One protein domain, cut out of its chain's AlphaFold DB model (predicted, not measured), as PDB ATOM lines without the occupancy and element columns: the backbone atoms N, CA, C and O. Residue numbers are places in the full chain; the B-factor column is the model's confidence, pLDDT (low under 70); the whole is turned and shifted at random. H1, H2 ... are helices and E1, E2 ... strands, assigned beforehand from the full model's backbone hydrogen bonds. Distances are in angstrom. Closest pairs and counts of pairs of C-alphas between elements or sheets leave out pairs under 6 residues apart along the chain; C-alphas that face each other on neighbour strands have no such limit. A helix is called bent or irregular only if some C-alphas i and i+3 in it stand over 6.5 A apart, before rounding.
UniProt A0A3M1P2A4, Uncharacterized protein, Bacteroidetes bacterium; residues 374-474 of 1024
ATOM      1  N   PHE A 374      36.818  96.417 121.437       90.81
ATOM      2  CA  PHE A 374      37.305  95.708 120.258       90.81
ATOM      3  C   PHE A 374      36.610  96.154 118.963       90.81
ATOM      4  O   PHE A 374      35.483  96.646 118.975       90.81
ATOM      5  N   ILE A 375      37.284  95.939 117.834       90.19
ATOM      6  CA  ILE A 375      36.774  96.139 116.476       90.19
ATOM      7  C   ILE A 375      37.168  94.919 115.646       90.19
ATOM      8  O   ILE A 375      38.350  94.582 115.562       90.19
ATOM      9  N   GLN A 376      36.194  94.279 114.997       89.38
ATOM     10  CA  GLN A 376      36.447  93.188 114.057       89.38
ATOM     11  C   GLN A 376      36.200  93.593 112.607       89.38
ATOM     12  O   GLN A 376      35.260  94.321 112.293       89.38
ATOM     13  N   PHE A 377      37.030  93.073 111.704       87.81
ATOM     14  CA  PHE A 377      36.886  93.251 110.261       87.81
ATOM     15  C   PHE A 377      37.582  92.145 109.468       87.81
ATOM     16  O   PHE A 377      38.386  91.377 109.999       87.81
ATOM     17  N   ILE A 378      37.284  92.080 108.170       86.81
ATOM     18  CA  ILE A 378      38.020  91.242 107.223       86.81
ATOM     19  C   ILE A 378      39.018  92.110 106.457       86.81
ATOM     20  O   ILE A 378      38.637  93.053 105.760       86.81
ATOM     21  N   ALA A 379      40.297  91.763 106.560       90.25
ATOM     22  CA  ALA A 379      41.346  92.289 105.707       90.25
ATOM     23  C   ALA A 379      41.352  91.508 104.386       90.25
ATOM     24  O   ALA A 379      41.727  90.336 104.337       90.25
ATOM     25  N   GLU A 380      40.952  92.163 103.294       88.44
ATOM     26  CA  GLU A 380      40.953  91.563 101.947       88.44
ATOM     27  C   GLU A 380      42.362  91.393 101.360       88.44
ATOM     28  O   GLU A 380      42.548  90.766 100.318       88.44
ATOM     29  N   SER A 381      43.356  92.028 101.973       90.00
ATOM     30  CA  SER A 381      44.752  91.958 101.560       90.00
ATOM     31  C   SER A 381      45.658  92.223 102.751       90.00
ATOM     32  O   SER A 381      45.390  93.121 103.552       90.00
ATOM     33  N   ILE A 382      46.743  91.455 102.815       94.12
ATOM     34  CA  ILE A 382      47.789  91.540 103.835       94.12
ATOM     35  C   ILE A 382      49.135  91.643 103.119       94.12
ATOM     36  O   ILE A 382      49.350  90.973 102.101       94.12
ATOM     37  N   ARG A 383      50.029  92.512 103.589       94.31
ATOM     38  CA  ARG A 383      51.335  92.768 102.964       94.31
ATOM     39  C   ARG A 383      52.415  92.942 104.020       94.31
ATOM     40  O   ARG A 383      52.134  93.422 105.109       94.31
ATOM     41  N   TYR A 384      53.648  92.591 103.684       94.88
ATOM     42  CA  TYR A 384      54.802  92.963 104.497       94.88
ATOM     43  C   TYR A 384      55.179  94.410 104.182       94.88
ATOM     44  O   TYR A 384      55.289  94.777 103.009       94.88
ATOM     45  N   ALA A 385      55.321  95.224 105.225       94.31
ATOM     46  CA  ALA A 385      55.495  96.664 105.124       94.31
ATOM     47  C   ALA A 385      56.935  97.080 105.440       94.31
ATOM     48  O   ALA A 385      57.509  96.653 106.446       94.31
ATOM     49  N   LYS A 386      57.498  97.957 104.604       94.50
ATOM     50  CA  LYS A 386      58.799  98.598 104.832       94.50
ATOM     51  C   LYS A 386      58.615 100.095 105.052       94.50
ATOM     52  O   LYS A 386      58.000 100.762 104.223       94.50
ATOM     53  N   LEU A 387      59.161 100.624 106.141       94.12
ATOM     54  CA  LEU A 387      59.185 102.047 106.446       94.12
ATOM     55  C   LEU A 387      60.331 102.722 105.685       94.12
ATOM     56  O   LEU A 387      61.509 102.382 105.835       94.12
ATOM     57  N   ASN A 388      59.980 103.701 104.861       92.44
ATOM     58  CA  ASN A 388      60.926 104.519 104.120       92.44
ATOM     59  C   ASN A 388      61.455 105.672 104.986       92.44
ATOM     60  O   ASN A 388      60.834 106.103 105.958       92.44
ATOM     61  N   ALA A 389      62.599 106.235 104.592       89.81
ATOM     62  CA  ALA A 389      63.226 107.352 105.306       89.81
ATOM     63  C   ALA A 389      62.383 108.647 105.331       89.81
ATOM     64  O   ALA A 389      62.691 109.558 106.096       89.81
ATOM     65  N   ASP A 390      61.348 108.746 104.492       88.00
ATOM     66  CA  ASP A 390      60.396 109.861 104.446       88.00
ATOM     67  C   ASP A 390      59.169 109.662 105.357       88.00
ATOM     68  O   ASP A 390      58.296 110.529 105.396       88.00
ATOM     69  N   GLY A 391      59.108 108.549 106.096       84.75
ATOM     70  CA  GLY A 391      57.989 108.200 106.971       84.75
ATOM     71  C   GLY A 391      56.814 107.520 106.260       84.75
ATOM     72  O   GLY A 391      55.776 107.323 106.880       84.75
ATOM     73  N   THR A 392      56.941 107.170 104.974       90.25
ATOM     74  CA  THR A 392      55.916 106.411 104.236       90.25
ATOM     75  C   THR A 392      56.156 104.904 104.315       90.25
ATOM     76  O   THR A 392      57.298 104.459 104.417       90.25
ATOM     77  N   TYR A 393      55.092 104.103 104.204       91.12
ATOM     78  CA  TYR A 393      55.203 102.643 104.104       91.12
ATOM     79  C   TYR A 393      55.099 102.154 102.654       91.12
ATOM     80  O   TYR A 393      54.158 102.509 101.938       91.12
ATOM     81  N   ASP A 394      56.022 101.282 102.240       90.88
ATOM     82  CA  ASP A 394      55.876 100.421 101.062       90.88
ATOM     83  C   ASP A 394      55.173  99.119 101.468       90.88
ATOM     84  O   ASP A 394      55.706  98.334 102.250       90.88
ATOM     85  N   THR A 395      53.969  98.897 100.935       88.44
ATOM     86  CA  THR A 395      53.108  97.739 101.227       88.44
ATOM     87  C   THR A 395      52.915  96.832 100.006       88.44
ATOM     88  O   THR A 395      51.868  96.216  99.830       88.44
ATOM     89  N   THR A 396      53.900  96.732  99.112       87.56
ATOM     90  CA  THR A 396      53.777  95.915  97.886       87.56
ATOM     91  C   THR A 396      54.181  94.446  98.055       87.56
ATOM     92  O   THR A 396      53.758  93.595  97.268       87.56
ATOM     93  N   SER A 397      54.956  94.122  99.089       89.31
ATOM     94  CA  SER A 397      55.584  92.808  99.248       89.31
ATOM     95  C   SER A 397      54.642  91.759  99.847       89.31
ATOM     96  O   SER A 397      53.998  91.984 100.871       89.31
ATOM     97  N   ALA A 398      54.584  90.578  99.224       89.56
ATOM     98  CA  ALA A 398      53.784  89.432  99.680       89.56
ATOM     99  C   ALA A 398      54.632  88.267 100.229       89.56
ATOM    100  O   ALA A 398      54.085  87.220 100.572       89.56
ATOM    101  N   SER A 399      55.955  88.433 100.293       90.62
ATOM    102  CA  SER A 399      56.902  87.436 100.797       90.62
ATOM    103  C   SER A 399      57.581  87.948 102.057       90.62
ATOM    104  O   SER A 399      57.926  89.127 102.122       90.62
ATOM    105  N   TYR A 400      57.769  87.053 103.026       92.00
ATOM    106  CA  TYR A 400      58.440  87.375 104.278       92.00
ATOM    107  C   TYR A 400      59.907  87.744 104.037       92.00
ATOM    108  O   TYR A 400      60.634  87.035 103.336       92.00
ATOM    109  N   ASP A 401      60.335  88.841 104.655       90.56
ATOM    110  CA  ASP A 401      61.727  89.262 104.748       90.56
ATOM    111  C   ASP A 401      61.957  89.808 106.171       90.56
ATOM    112  O   ASP A 401      61.222  90.702 106.601       90.56
ATOM    113  N   PRO A 402      62.952  89.301 106.923       90.94
ATOM    114  CA  PRO A 402      63.213  89.738 108.297       90.94
ATOM    115  C   PRO A 402      63.660  91.206 108.405       90.94
ATOM    116  O   PRO A 402      63.770  91.728 109.511       90.94
ATOM    117  N   THR A 403      63.964  91.870 107.286       91.81
ATOM    118  CA  THR A 403      64.299  93.298 107.237       91.81
ATOM    119  C   THR A 403      63.077  94.206 107.135       91.81
ATOM    120  O   THR A 403      63.247  95.425 107.148       91.81
ATOM    121  N   MET A 404      61.867  93.658 107.025       91.50
ATOM    122  CA  MET A 404      60.626  94.435 107.025       91.50
ATOM    123  C   MET A 404      60.372  95.082 108.389       91.50
ATOM    124  O   MET A 404      60.900  94.640 109.405       91.50
ATOM    125  N   ASP A 405      59.581  96.153 108.410       93.38
ATOM    126  CA  ASP A 405      59.300  96.903 109.641       93.38
ATOM    127  C   ASP A 405      57.954  96.506 110.270       93.38
ATOM    128  O   ASP A 405      57.736  96.760 111.451       93.38
ATOM    129  N   GLY A 406      57.067  95.842 109.516       94.38
ATOM    130  CA  GLY A 406      55.788  95.368 110.042       94.38
ATOM    131  C   GLY A 406      54.932  94.585 109.050       94.38
ATOM    132  O   GLY A 406      55.327  94.326 107.909       94.38
ATOM    133  N   LEU A 407      53.726  94.229 109.487       94.94
ATOM    134  CA  LEU A 407      52.655  93.690 108.647       94.94
ATOM    135  C   LEU A 407      51.582  94.761 108.432       94.94
ATOM    136  O   LEU A 407      51.177  95.441 109.368       94.94
ATOM    137  N   ALA A 408      51.102  94.894 107.200       95.00
ATOM    138  CA  ALA A 408      50.042  95.810 106.811       95.00
ATOM    139  C   ALA A 408      48.759  95.039 106.491       95.00
ATOM    140  O   ALA A 408      48.730  94.214 105.574       95.00
ATOM    141  N   PHE A 409      47.679  95.366 107.200       94.94
ATOM    142  CA  PHE A 409      46.344  94.797 107.008       94.94
ATOM    143  C   PHE A 409      45.395  95.844 106.431       94.94
ATOM    144  O   PHE A 409      45.268  96.941 106.974       94.94
ATOM    145  N   SER A 410      44.739  95.526 105.316       92.25
ATOM    146  CA  SER A 410      43.833  96.470 104.655       92.25
ATOM    147  C   SER A 410      42.580  96.718 105.499       92.25
ATOM    148  O   SER A 410      41.791  95.799 105.721       92.25
ATOM    149  N   LYS A 411      42.350  97.971 105.908       89.81
ATOM    150  CA  LYS A 411      41.130  98.422 106.606       89.81
ATOM    151  C   LYS A 411      40.063  98.994 105.669       89.81
ATOM    152  O   LYS A 411      39.079  99.561 106.133       89.81
ATOM    153  N   LYS A 412      40.219  98.844 104.351       87.31
ATOM    154  CA  LYS A 412      39.305  99.417 103.345       87.31
ATOM    155  C   LYS A 412      37.828  99.119 103.628       87.31
ATOM    156  O   LYS A 412      36.979  99.988 103.440       87.31
ATOM    157  N   LYS A 413      37.519  97.910 104.106       82.06
ATOM    158  CA  LYS A 413      36.151  97.516 104.453       82.06
ATOM    159  C   LYS A 413      35.589  98.237 105.680       82.06
ATOM    160  O   LYS A 413      34.414  98.585 105.668       82.06
ATOM    161  N   LEU A 414      36.417  98.530 106.685       82.81
ATOM    162  CA  LEU A 414      36.014  99.385 107.809       82.81
ATOM    163  C   LEU A 414      35.633 100.777 107.301       82.81
ATOM    164  O   LEU A 414      34.559 101.280 107.612       82.81
ATOM    165  N   THR A 415      36.460 101.360 106.430       83.12
ATOM    166  CA  THR A 415      36.188 102.682 105.847       83.12
ATOM    167  C   THR A 415      34.914 102.693 104.996       83.12
ATOM    168  O   THR A 415      34.141 103.645 105.074       83.12
ATOM    169  N   GLN A 416      34.651 101.632 104.224       81.69
ATOM    170  CA  GLN A 416      33.399 101.477 103.467       81.69
ATOM    171  C   GLN A 416      32.169 101.366 104.373       81.69
ATOM    172  O   GLN A 416      31.116 101.892 104.026       81.69
ATOM    173  N   ALA A 417      32.319 100.735 105.536       75.00
ATOM    174  CA  ALA A 417      31.287 100.636 106.560       75.00
ATOM    175  C   ALA A 417      31.124 101.923 107.398       75.00
ATOM    176  O   ALA A 417      30.340 101.946 108.341       75.00
ATOM    177  N   GLY A 418      31.868 102.994 107.089       79.06
ATOM    178  CA  GLY A 418      31.842 104.243 107.858       79.06
ATOM    179  C   GLY A 418      32.523 104.145 109.226       79.06
ATOM    180  O   GLY A 418      32.339 105.026 110.064       79.06
ATOM    181  N   ILE A 419      33.316 103.096 109.447       80.88
ATOM    182  CA  ILE A 419      33.978 102.794 110.714       80.88
ATOM    183  C   ILE A 419      35.389 103.382 110.704       80.88
ATOM    184  O   ILE A 419      36.225 103.039 109.861       80.88
ATOM    185  N   GLY A 420      35.651 104.277 111.655       81.06
ATOM    186  CA  GLY A 420      36.990 104.782 111.950       81.06
ATOM    187  C   GLY A 420      37.741 103.873 112.923       81.06
ATOM    188  O   GLY A 420      37.130 103.152 113.707       81.06
ATOM    189  N   TYR A 421      39.070 103.926 112.873       86.62
ATOM    190  CA  TYR A 421      39.937 103.372 113.910       86.62
ATOM    191  C   TYR A 421      41.154 104.280 114.070       86.62
ATOM    192  O   TYR A 421      41.878 104.511 113.096       86.62
ATOM    193  N   ASP A 422      41.350 104.753 115.297       85.88
ATOM    194  CA  ASP A 422      42.511 105.519 115.730       85.88
ATOM    195  C   ASP A 422      43.277 104.669 116.759       85.88
ATOM    196  O   ASP A 422      42.679 104.264 117.760       85.88
ATOM    197  N   PRO A 423      44.564 104.353 116.526       85.44
ATOM    198  CA  PRO A 423      45.305 103.429 117.374       85.44
ATOM    199  C   PRO A 423      45.625 104.038 118.740       85.44
ATOM    200  O   PRO A 423      46.140 105.156 118.825       85.44
ATOM    201  N   ALA A 424      45.358 103.283 119.807       85.00
ATOM    202  CA  ALA A 424      45.775 103.609 121.165       85.00
ATOM    203  C   ALA A 424      47.071 102.869 121.541       85.00
ATOM    204  O   ALA A 424      47.386 101.794 121.025       85.00
ATOM    205  N   GLU A 425      47.849 103.448 122.459       81.69
ATOM    206  CA  GLU A 425      49.072 102.809 122.950       81.69
ATOM    207  C   GLU A 425      48.738 101.486 123.656       81.69
ATOM    208  O   GLU A 425      47.977 101.457 124.622       81.69
ATOM    209  N   GLY A 426      49.333 100.387 123.187       86.75
ATOM    210  CA  GLY A 426      49.112  99.054 123.751       86.75
ATOM    211  C   GLY A 426      47.997  98.244 123.087       86.75
ATOM    212  O   GLY A 426      47.767  97.116 123.525       86.75
ATOM    213  N   ASP A 427      47.357  98.759 122.032       93.00
ATOM    214  CA  ASP A 427      46.398  97.994 121.232       93.00
ATOM    215  C   ASP A 427      47.041  96.739 120.620       93.00
ATOM    216  O   ASP A 427      48.188  96.731 120.151       93.00
ATOM    217  N   VAL A 428      46.272  95.652 120.611       93.44
ATOM    218  CA  VAL A 428      46.689  94.347 120.096       93.44
ATOM    219  C   VAL A 428      45.707  93.893 119.028       93.44
ATOM    220  O   VAL A 428      44.497  94.022 119.184       93.44
ATOM    221  N   MET A 429      46.232  93.312 117.953       94.31
ATOM    222  CA  MET A 429      45.458  92.695 116.893       94.31
ATOM    223  C   MET A 429      45.611  91.172 116.910       94.31
ATOM    224  O   MET A 429      46.723  90.650 116.866       94.31
ATOM    225  N   ILE A 430      44.495  90.451 116.958       92.94
ATOM    226  CA  ILE A 430      44.441  89.007 116.713       92.94
ATOM    227  C   ILE A 430      44.031  88.784 115.265       92.94
ATOM    228  O   ILE A 430      43.099  89.413 114.765       92.94
ATOM    229  N   VAL A 431      44.737  87.881 114.598       92.75
ATOM    230  CA  VAL A 431      44.590  87.600 113.173       92.75
ATOM    231  C   VAL A 431      44.354  86.110 112.986       92.75
ATOM    232  O   VAL A 431      45.072  85.299 113.565       92.75
ATOM    233  N   ALA A 432      43.386  85.764 112.139       90.50
ATOM    234  CA  ALA A 432      43.170  84.415 111.630       90.50
ATOM    235  C   ALA A 432      43.022  84.464 110.104       90.50
ATOM    236  O   ALA A 432      42.100  85.098 109.582       90.50
ATOM    237  N   THR A 433      43.944  83.833 109.381       89.69
ATOM    238  CA  THR A 433      43.977  83.839 107.915       89.69
ATOM    239  C   THR A 433      43.132  82.717 107.316       89.69
ATOM    240  O   THR A 433      42.931  81.667 107.928       89.69
ATOM    241  N   ASP A 434      42.683  82.901 106.075       83.94
ATOM    242  CA  ASP A 434      42.027  81.852 105.281       83.94
ATOM    243  C   ASP A 434      42.953  80.676 104.933       83.94
ATOM    244  O   ASP A 434      42.487  79.575 104.649       83.94
ATOM    245  N   SER A 435      44.266  80.888 105.029       82.06
ATOM    246  CA  SER A 435      45.297  79.851 104.946       82.06
ATOM    247  C   SER A 435      45.512  79.066 106.251       82.06
ATOM    248  O   SER A 435      46.372  78.184 106.295       82.06
ATOM    249  N   GLY A 436      44.758  79.371 107.314       80.94
ATOM    250  CA  GLY A 436      44.807  78.668 108.601       80.94
ATOM    251  C   GLY A 436      45.951  79.089 109.530       80.94
ATOM    252  O   GLY A 436      46.232  78.381 110.494       80.94
ATOM    253  N   GLN A 437      46.625  80.209 109.256       86.81
ATOM    254  CA  GLN A 437      47.605  80.809 110.166       86.81
ATOM    255  C   GLN A 437      46.902  81.740 111.158       86.81
ATOM    256  O   GLN A 437      45.917  82.395 110.815       86.81
ATOM    257  N   SER A 438      47.425  81.843 112.377       88.69
ATOM    258  CA  SER A 438      46.950  82.807 113.369       88.69
ATOM    259  C   SER A 438      48.108  83.492 114.082       88.69
ATOM    260  O   SER A 438      49.171  82.903 114.273       88.69
ATOM    261  N   ALA A 439      47.911  84.755 114.456       91.94
ATOM    262  CA  ALA A 439      48.913  85.543 115.163       91.94
ATOM    263  C   ALA A 439      48.266  86.566 116.100       91.94
ATOM    264  O   ALA A 439      47.128  86.995 115.897       91.94
ATOM    265  N   ARG A 440      49.017  86.972 117.126       93.38
ATOM    266  CA  ARG A 440      48.670  88.057 118.050       93.38
ATOM    267  C   ARG A 440      49.773  89.103 117.964       93.38
ATOM    268  O   ARG A 440      50.891  88.818 118.370       93.38
ATOM    269  N   LEU A 441      49.443  90.273 117.430       94.94
ATOM    270  CA  LEU A 441      50.396  91.286 116.984       94.94
ATOM    271  C   LEU A 441      50.108  92.628 117.656       94.94
ATOM    272  O   LEU A 441      48.955  93.047 117.725       94.94
ATOM    273  N   ARG A 442      51.127  93.346 118.124       94.50
ATOM    274  CA  ARG A 442      50.967  94.740 118.581       94.50
ATOM    275  C   ARG A 442      50.681  95.683 117.417       94.50
ATOM    276  O   ARG A 442      51.365  95.619 116.394       94.50
ATOM    277  N   VAL A 443      49.713  96.582 117.589       94.75
ATOM    278  CA  VAL A 443      49.434  97.650 116.620       94.75
ATOM    279  C   VAL A 443      50.477  98.756 116.778       94.75
ATOM    280  O   VAL A 443      50.767  99.191 117.891       94.75
ATOM    281  N   ILE A 444      51.061  99.189 115.661       92.81
ATOM    282  CA  ILE A 444      52.055 100.267 115.614       92.81
ATOM    283  C   ILE A 444      51.358 101.577 115.261       92.81
ATOM    284  O   ILE A 444      51.423 102.542 116.018       92.81
ATOM    285  N   GLU A 445      50.686 101.613 114.109       92.56
ATOM    286  CA  GLU A 445      50.012 102.809 113.612       92.56
ATOM    287  C   GLU A 445      49.004 102.490 112.500       92.56
ATOM    288  O   GLU A 445      48.856 101.352 112.049       92.56
ATOM    289  N   VAL A 446      48.318 103.530 112.030       91.56
ATOM    290  CA  VAL A 446      47.409 103.474 110.888       91.56
ATOM    291  C   VAL A 446      47.963 104.360 109.774       91.56
ATOM    292  O   VAL A 446      48.098 105.569 109.944       91.56
ATOM    293  N   TYR A 447      48.227 103.767 108.608       90.19
ATOM    294  CA  TYR A 447      48.762 104.454 107.434       90.19
ATOM    295  C   TYR A 447      47.806 104.334 106.241       90.19
ATOM    296  O   TYR A 447      47.670 103.270 105.636       90.19
ATOM    297  N   ILE A 448      47.157 105.442 105.868       87.81
ATOM    298  CA  ILE A 448      46.157 105.509 104.784       87.81
ATOM    299  C   ILE A 448      45.047 104.462 105.009       87.81
ATOM    300  O   ILE A 448      44.236 104.640 105.917       87.81
ATOM    301  N   ASP A 449      45.048 103.374 104.231       88.50
ATOM    302  CA  ASP A 449      44.087 102.264 104.249       88.50
ATOM    303  C   ASP A 449      44.656 101.005 104.926       88.50
ATOM    304  O   ASP A 449      44.071  99.927 104.820       88.50
ATOM    305  N   TRP A 450      45.785 101.120 105.629       92.00
ATOM    306  CA  TRP A 450      46.478 100.007 106.271       92.00
ATOM    307  C   TRP A 450      46.574 100.197 107.783       92.00
ATOM    308  O   TRP A 450      46.900 101.282 108.264       92.00
ATOM    309  N   VAL A 451      46.322  99.125 108.528       94.12
ATOM    310  CA  VAL A 451      46.726  98.992 109.933       94.12
ATOM    311  C   VAL A 451      48.084  98.303 109.940       94.12
ATOM    312  O   VAL A 451      48.211  97.211 109.379       94.12
ATOM    313  N   ILE A 452      49.091  98.956 110.519       94.75
ATOM    314  CA  ILE A 452      50.458  98.444 110.610       94.75
ATOM    315  C   ILE A 452      50.663  97.810 111.984       94.75
ATOM    316  O   ILE A 452      50.377  98.430 113.009       94.75
ATOM    317  N   THR A 453      51.180  96.585 112.013       96.06
ATOM    318  CA  THR A 453      51.522  95.854 113.240       96.06
ATOM    319  C   THR A 453      52.982  95.439 113.256       96.06
ATOM    320  O   THR A 453      53.683  95.568 112.253       96.06
ATOM    321  N   GLU A 454      53.432  94.873 114.376       95.19
ATOM    322  CA  GLU A 454      54.729  94.200 114.436       95.19
ATOM    323  C   GLU A 454      54.864  93.093 113.377       95.19
ATOM    324  O   GLU A 454      53.872  92.539 112.885       95.19
ATOM    325  N   LEU A 455      56.110  92.833 112.981       94.25
ATOM    326  CA  LEU A 455      56.448  91.850 111.961       94.25
ATOM    327  C   LEU A 455      56.361  90.430 112.533       94.25
ATOM    328  O   LEU A 455      57.025  90.123 113.516       94.25
ATOM    329  N   GLU A 456      55.634  89.559 111.838       93.88
ATOM    330  CA  GLU A 456      55.556  88.116 112.093       93.88
ATOM    331  C   GLU A 456      55.558  87.379 110.744       93.88
ATOM    332  O   GLU A 456      55.055  87.910 109.750       93.88
ATOM    333  N   ASP A 457      56.127  86.173 110.676       92.62
ATOM    334  CA  ASP A 457      56.096  85.358 109.454       92.62
ATOM    335  C   ASP A 457      54.751  84.625 109.324       92.62
ATOM    336  O   ASP A 457      54.512  83.604 109.962       92.62
ATOM    337  N   LEU A 458      53.872  85.146 108.462       89.50
ATOM    338  CA  LEU A 458      52.594  84.524 108.091       89.50
ATOM    339  C   LEU A 458      52.687  83.743 106.766       89.50
ATOM    340  O   LEU A 458      51.672  83.404 106.151       89.50
ATOM    341  N   GLY A 459      53.904  83.482 106.280       89.56
ATOM    342  CA  GLY A 459      54.162  82.834 105.004       89.56
ATOM    343  C   GLY A 459      53.928  83.758 103.805       89.56
ATOM    344  O   GLY A 459      54.235  84.952 103.827       89.56
ATOM    345  N   THR A 460      53.423  83.190 102.704       90.31
ATOM    346  CA  THR A 460      53.184  83.926 101.449       90.31
ATOM    347  C   THR A 460      51.784  84.535 101.426       90.31
ATOM    348  O   THR A 460      50.796  83.812 101.472       90.31
ATOM    349  N   LEU A 461      51.693  85.856 101.259       91.00
ATOM    350  CA  LEU A 461      50.457  86.644 101.386       91.00
ATOM    351  C   LEU A 461      49.782  86.976 100.039       91.00
ATOM    352  O   LEU A 461      49.010  87.932  99.911       91.00
ATOM    353  N   SER A 462      50.088  86.198  98.997       85.00
ATOM    354  CA  SER A 462      49.508  86.379  97.660       85.00
ATOM    355  C   SER A 462      48.061  85.881  97.667       85.00
ATOM    356  O   SER A 462      47.828  84.683  97.587       85.00
ATOM    357  N   SER A 463      47.106  86.809  97.782       84.19
ATOM    358  CA  SER A 463      45.652  86.556  97.878       84.19
ATOM    359  C   SER A 463      45.145  85.999  99.216       84.19
ATOM    360  O   SER A 463      44.014  85.530  99.271       84.19
ATOM    361  N   VAL A 464      45.942  86.095 100.284       88.12
ATOM    362  CA  VAL A 464      45.522  85.712 101.642       88.12
ATOM    363  C   VAL A 464      44.599  86.779 102.223       88.12
ATOM    364  O   VAL A 464      44.918  87.975 102.185       88.12
ATOM    365  N   LYS A 465      43.477  86.336 102.788       88.38
ATOM    366  CA  LYS A 465      42.551  87.165 103.566       88.38
ATOM    367  C   LYS A 465      42.676  86.821 105.042       88.38
ATOM    368  O   LYS A 465      43.051  85.707 105.398       88.38
ATOM    369  N   ALA A 466      42.329  87.762 105.911       89.25
ATOM    370  CA  ALA A 466      42.283  87.487 107.341       89.25
ATOM    371  C   ALA A 466      41.092  88.125 108.027       89.25
ATOM    372  O   ALA A 466      40.731  89.266 107.742       89.25
ATOM    373  N   ARG A 467      40.547  87.405 109.004       89.19
ATOM    374  CA  ARG A 467      39.723  87.995 110.045       89.19
ATOM    375  C   ARG A 467      40.649  88.614 111.078       89.19
ATOM    376  O   ARG A 467      41.536  87.944 111.602       89.19
ATOM    377  N   CYS A 468      40.450  89.900 111.311       91.31
ATOM    378  CA  CYS A 468      41.250  90.698 112.219       91.31
ATOM    379  C   CYS A 468      40.350  91.220 113.335       91.31
ATOM    380  O   CYS A 468      39.246  91.702 113.076       91.31
ATOM    381  N   GLU A 469      40.835  91.139 114.565       92.19
ATOM    382  CA  GLU A 469      40.247  91.785 115.730       92.19
ATOM    383  C   GLU A 469      41.293  92.680 116.362       92.19
ATOM    384  O   GLU A 469      42.301  92.182 116.852       92.19
ATOM    385  N   ILE A 470      41.033  93.977 116.395       92.56
ATOM    386  CA  ILE A 470      41.829  94.918 117.174       92.56
ATOM    387  C   ILE A 470      41.124  95.122 118.506       92.56
ATOM    388  O   ILE A 470      39.919  95.359 118.521       92.56
ATOM    389  N   TYR A 471      41.846  95.040 119.617       92.00
ATOM    390  CA  TYR A 471      41.296  95.319 120.937       92.00
ATOM    391  C   TYR A 471      42.304  96.009 121.849       92.00
ATOM    392  O   TYR A 471      43.521  95.855 121.710       92.00
ATOM    393  N   THR A 472      41.760  96.718 122.833       90.38
ATOM    394  CA  THR A 472      42.525  97.351 123.906       90.38
ATOM    395  C   THR A 472      42.526  96.414 125.122       90.38
ATOM    396  O   THR A 472      41.443  96.093 125.633       90.38
ATOM    397  N   PRO A 473      43.694  95.918 125.578       88.25
ATOM    398  CA  PRO A 473      43.778  95.016 126.726       88.25
ATOM    399  C   PRO A 473      43.295  95.662 128.028       88.25
ATOM    400  O   PRO A 473      43.575  96.832 128.287       88.25
ATOM    401  N   LEU A 474      42.628  94.884 128.884       83.62
ATOM    402  CA  LEU A 474      42.260  95.330 130.228       83.62
ATOM    403  C   LEU A 474      43.498  95.391 131.149       83.62
ATOM    404  O   LEU A 474      44.368  94.515 131.107       83.62
TER     405      LEU A 474
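What this domain is: This is residues 374 to 474 of the 1024 residues of an uncharacterized protein of Bacteroidetes bacterium (UniProt A0A3M1P2A4). One strongly twisted sheet of eight strands is folded back on itself into two leaves that face each other, E1, E8 and E5 against E7, E4, E2 and E3, with the long bent strand E6 as the hinge. The short helix H1 only grazes this sheet. The printed part has 101 residues with one named helix and eight named strands, in the order E1 E2 E3 E4 H1 E5 E6 E7 E8, and the class is mostly strand. Across the sheet the order is E1 E8 E5 E6 E7 E4 E2 E3, all antiparallel. The whole is compact and rounded, with a radius of gyration of the C-alphas of 12.5 A and spans of 34 by 31 by 28 A.

How they stand to each other: Begin at the hinge, E6, residues 438 to 447, which bends by 78 degrees at residue 444. Its residues 438 to 442 pair with E5, residues 428 to 433, where N 429 and O 441 are 2.7 A apart; its residues 443 to 447 pair with E7, residues 450 to 453, where N 447 and O 450 are 2.8 A apart. E5, E6 and E7 are a meander, each strand the antiparallel neighbour of the one before, and E5 and E6, like E6 and E7, form a hairpin. E8, residues 466 to 473, is the antiparallel neighbour of E5 at 162 degrees, with N 430 and O 469 at 2.8 A, and these four strands make a Greek key, a meander whose first strand neighbours the fourth. The edge strand E1, residues 374 to 379, is the antiparallel neighbour of E8 at 160 degrees, with N 375 and O 470 at 2.8 A. In the other leaf, E4, residues 406 to 410, is beside E7, with N 409 and O 451 at 2.9 A. Next come E2, residues 382 to 387, with N 385 and O 406 at 2.8 A, and the edge strand E3, residues 393 to 397, a hairpin with E2, with N 394 and O 386 at 2.8 A. The closest C-alphas of E1 and E4, those of Ala 379 and Ser 410, are 5.0 A apart, while E1 and E7 are apart. H1, residues 412 to 416, only grazes the sheet with residues 412 to 414; its O i to N i+4 pair is within hydrogen-bond range.

Where its parts are: Find C-alpha 374 at (37.305, 95.708, 120.258), where E1 begins. E6 runs 22.5 A from C-alpha 438 at (46.950, 82.807, 113.369), and E8 runs 20.8 A to C-alpha 473 at (43.778, 95.016, 126.726). E5 measures 16.3 A.

The domain as a whole: The C-alphas farthest apart, those of Asp 390 and Gly 436, are 35.1 A apart. The printed part has no cut. The links from H1 to E5 and from E7 to E8 are long. No printed residue is under 70 in pLDDT.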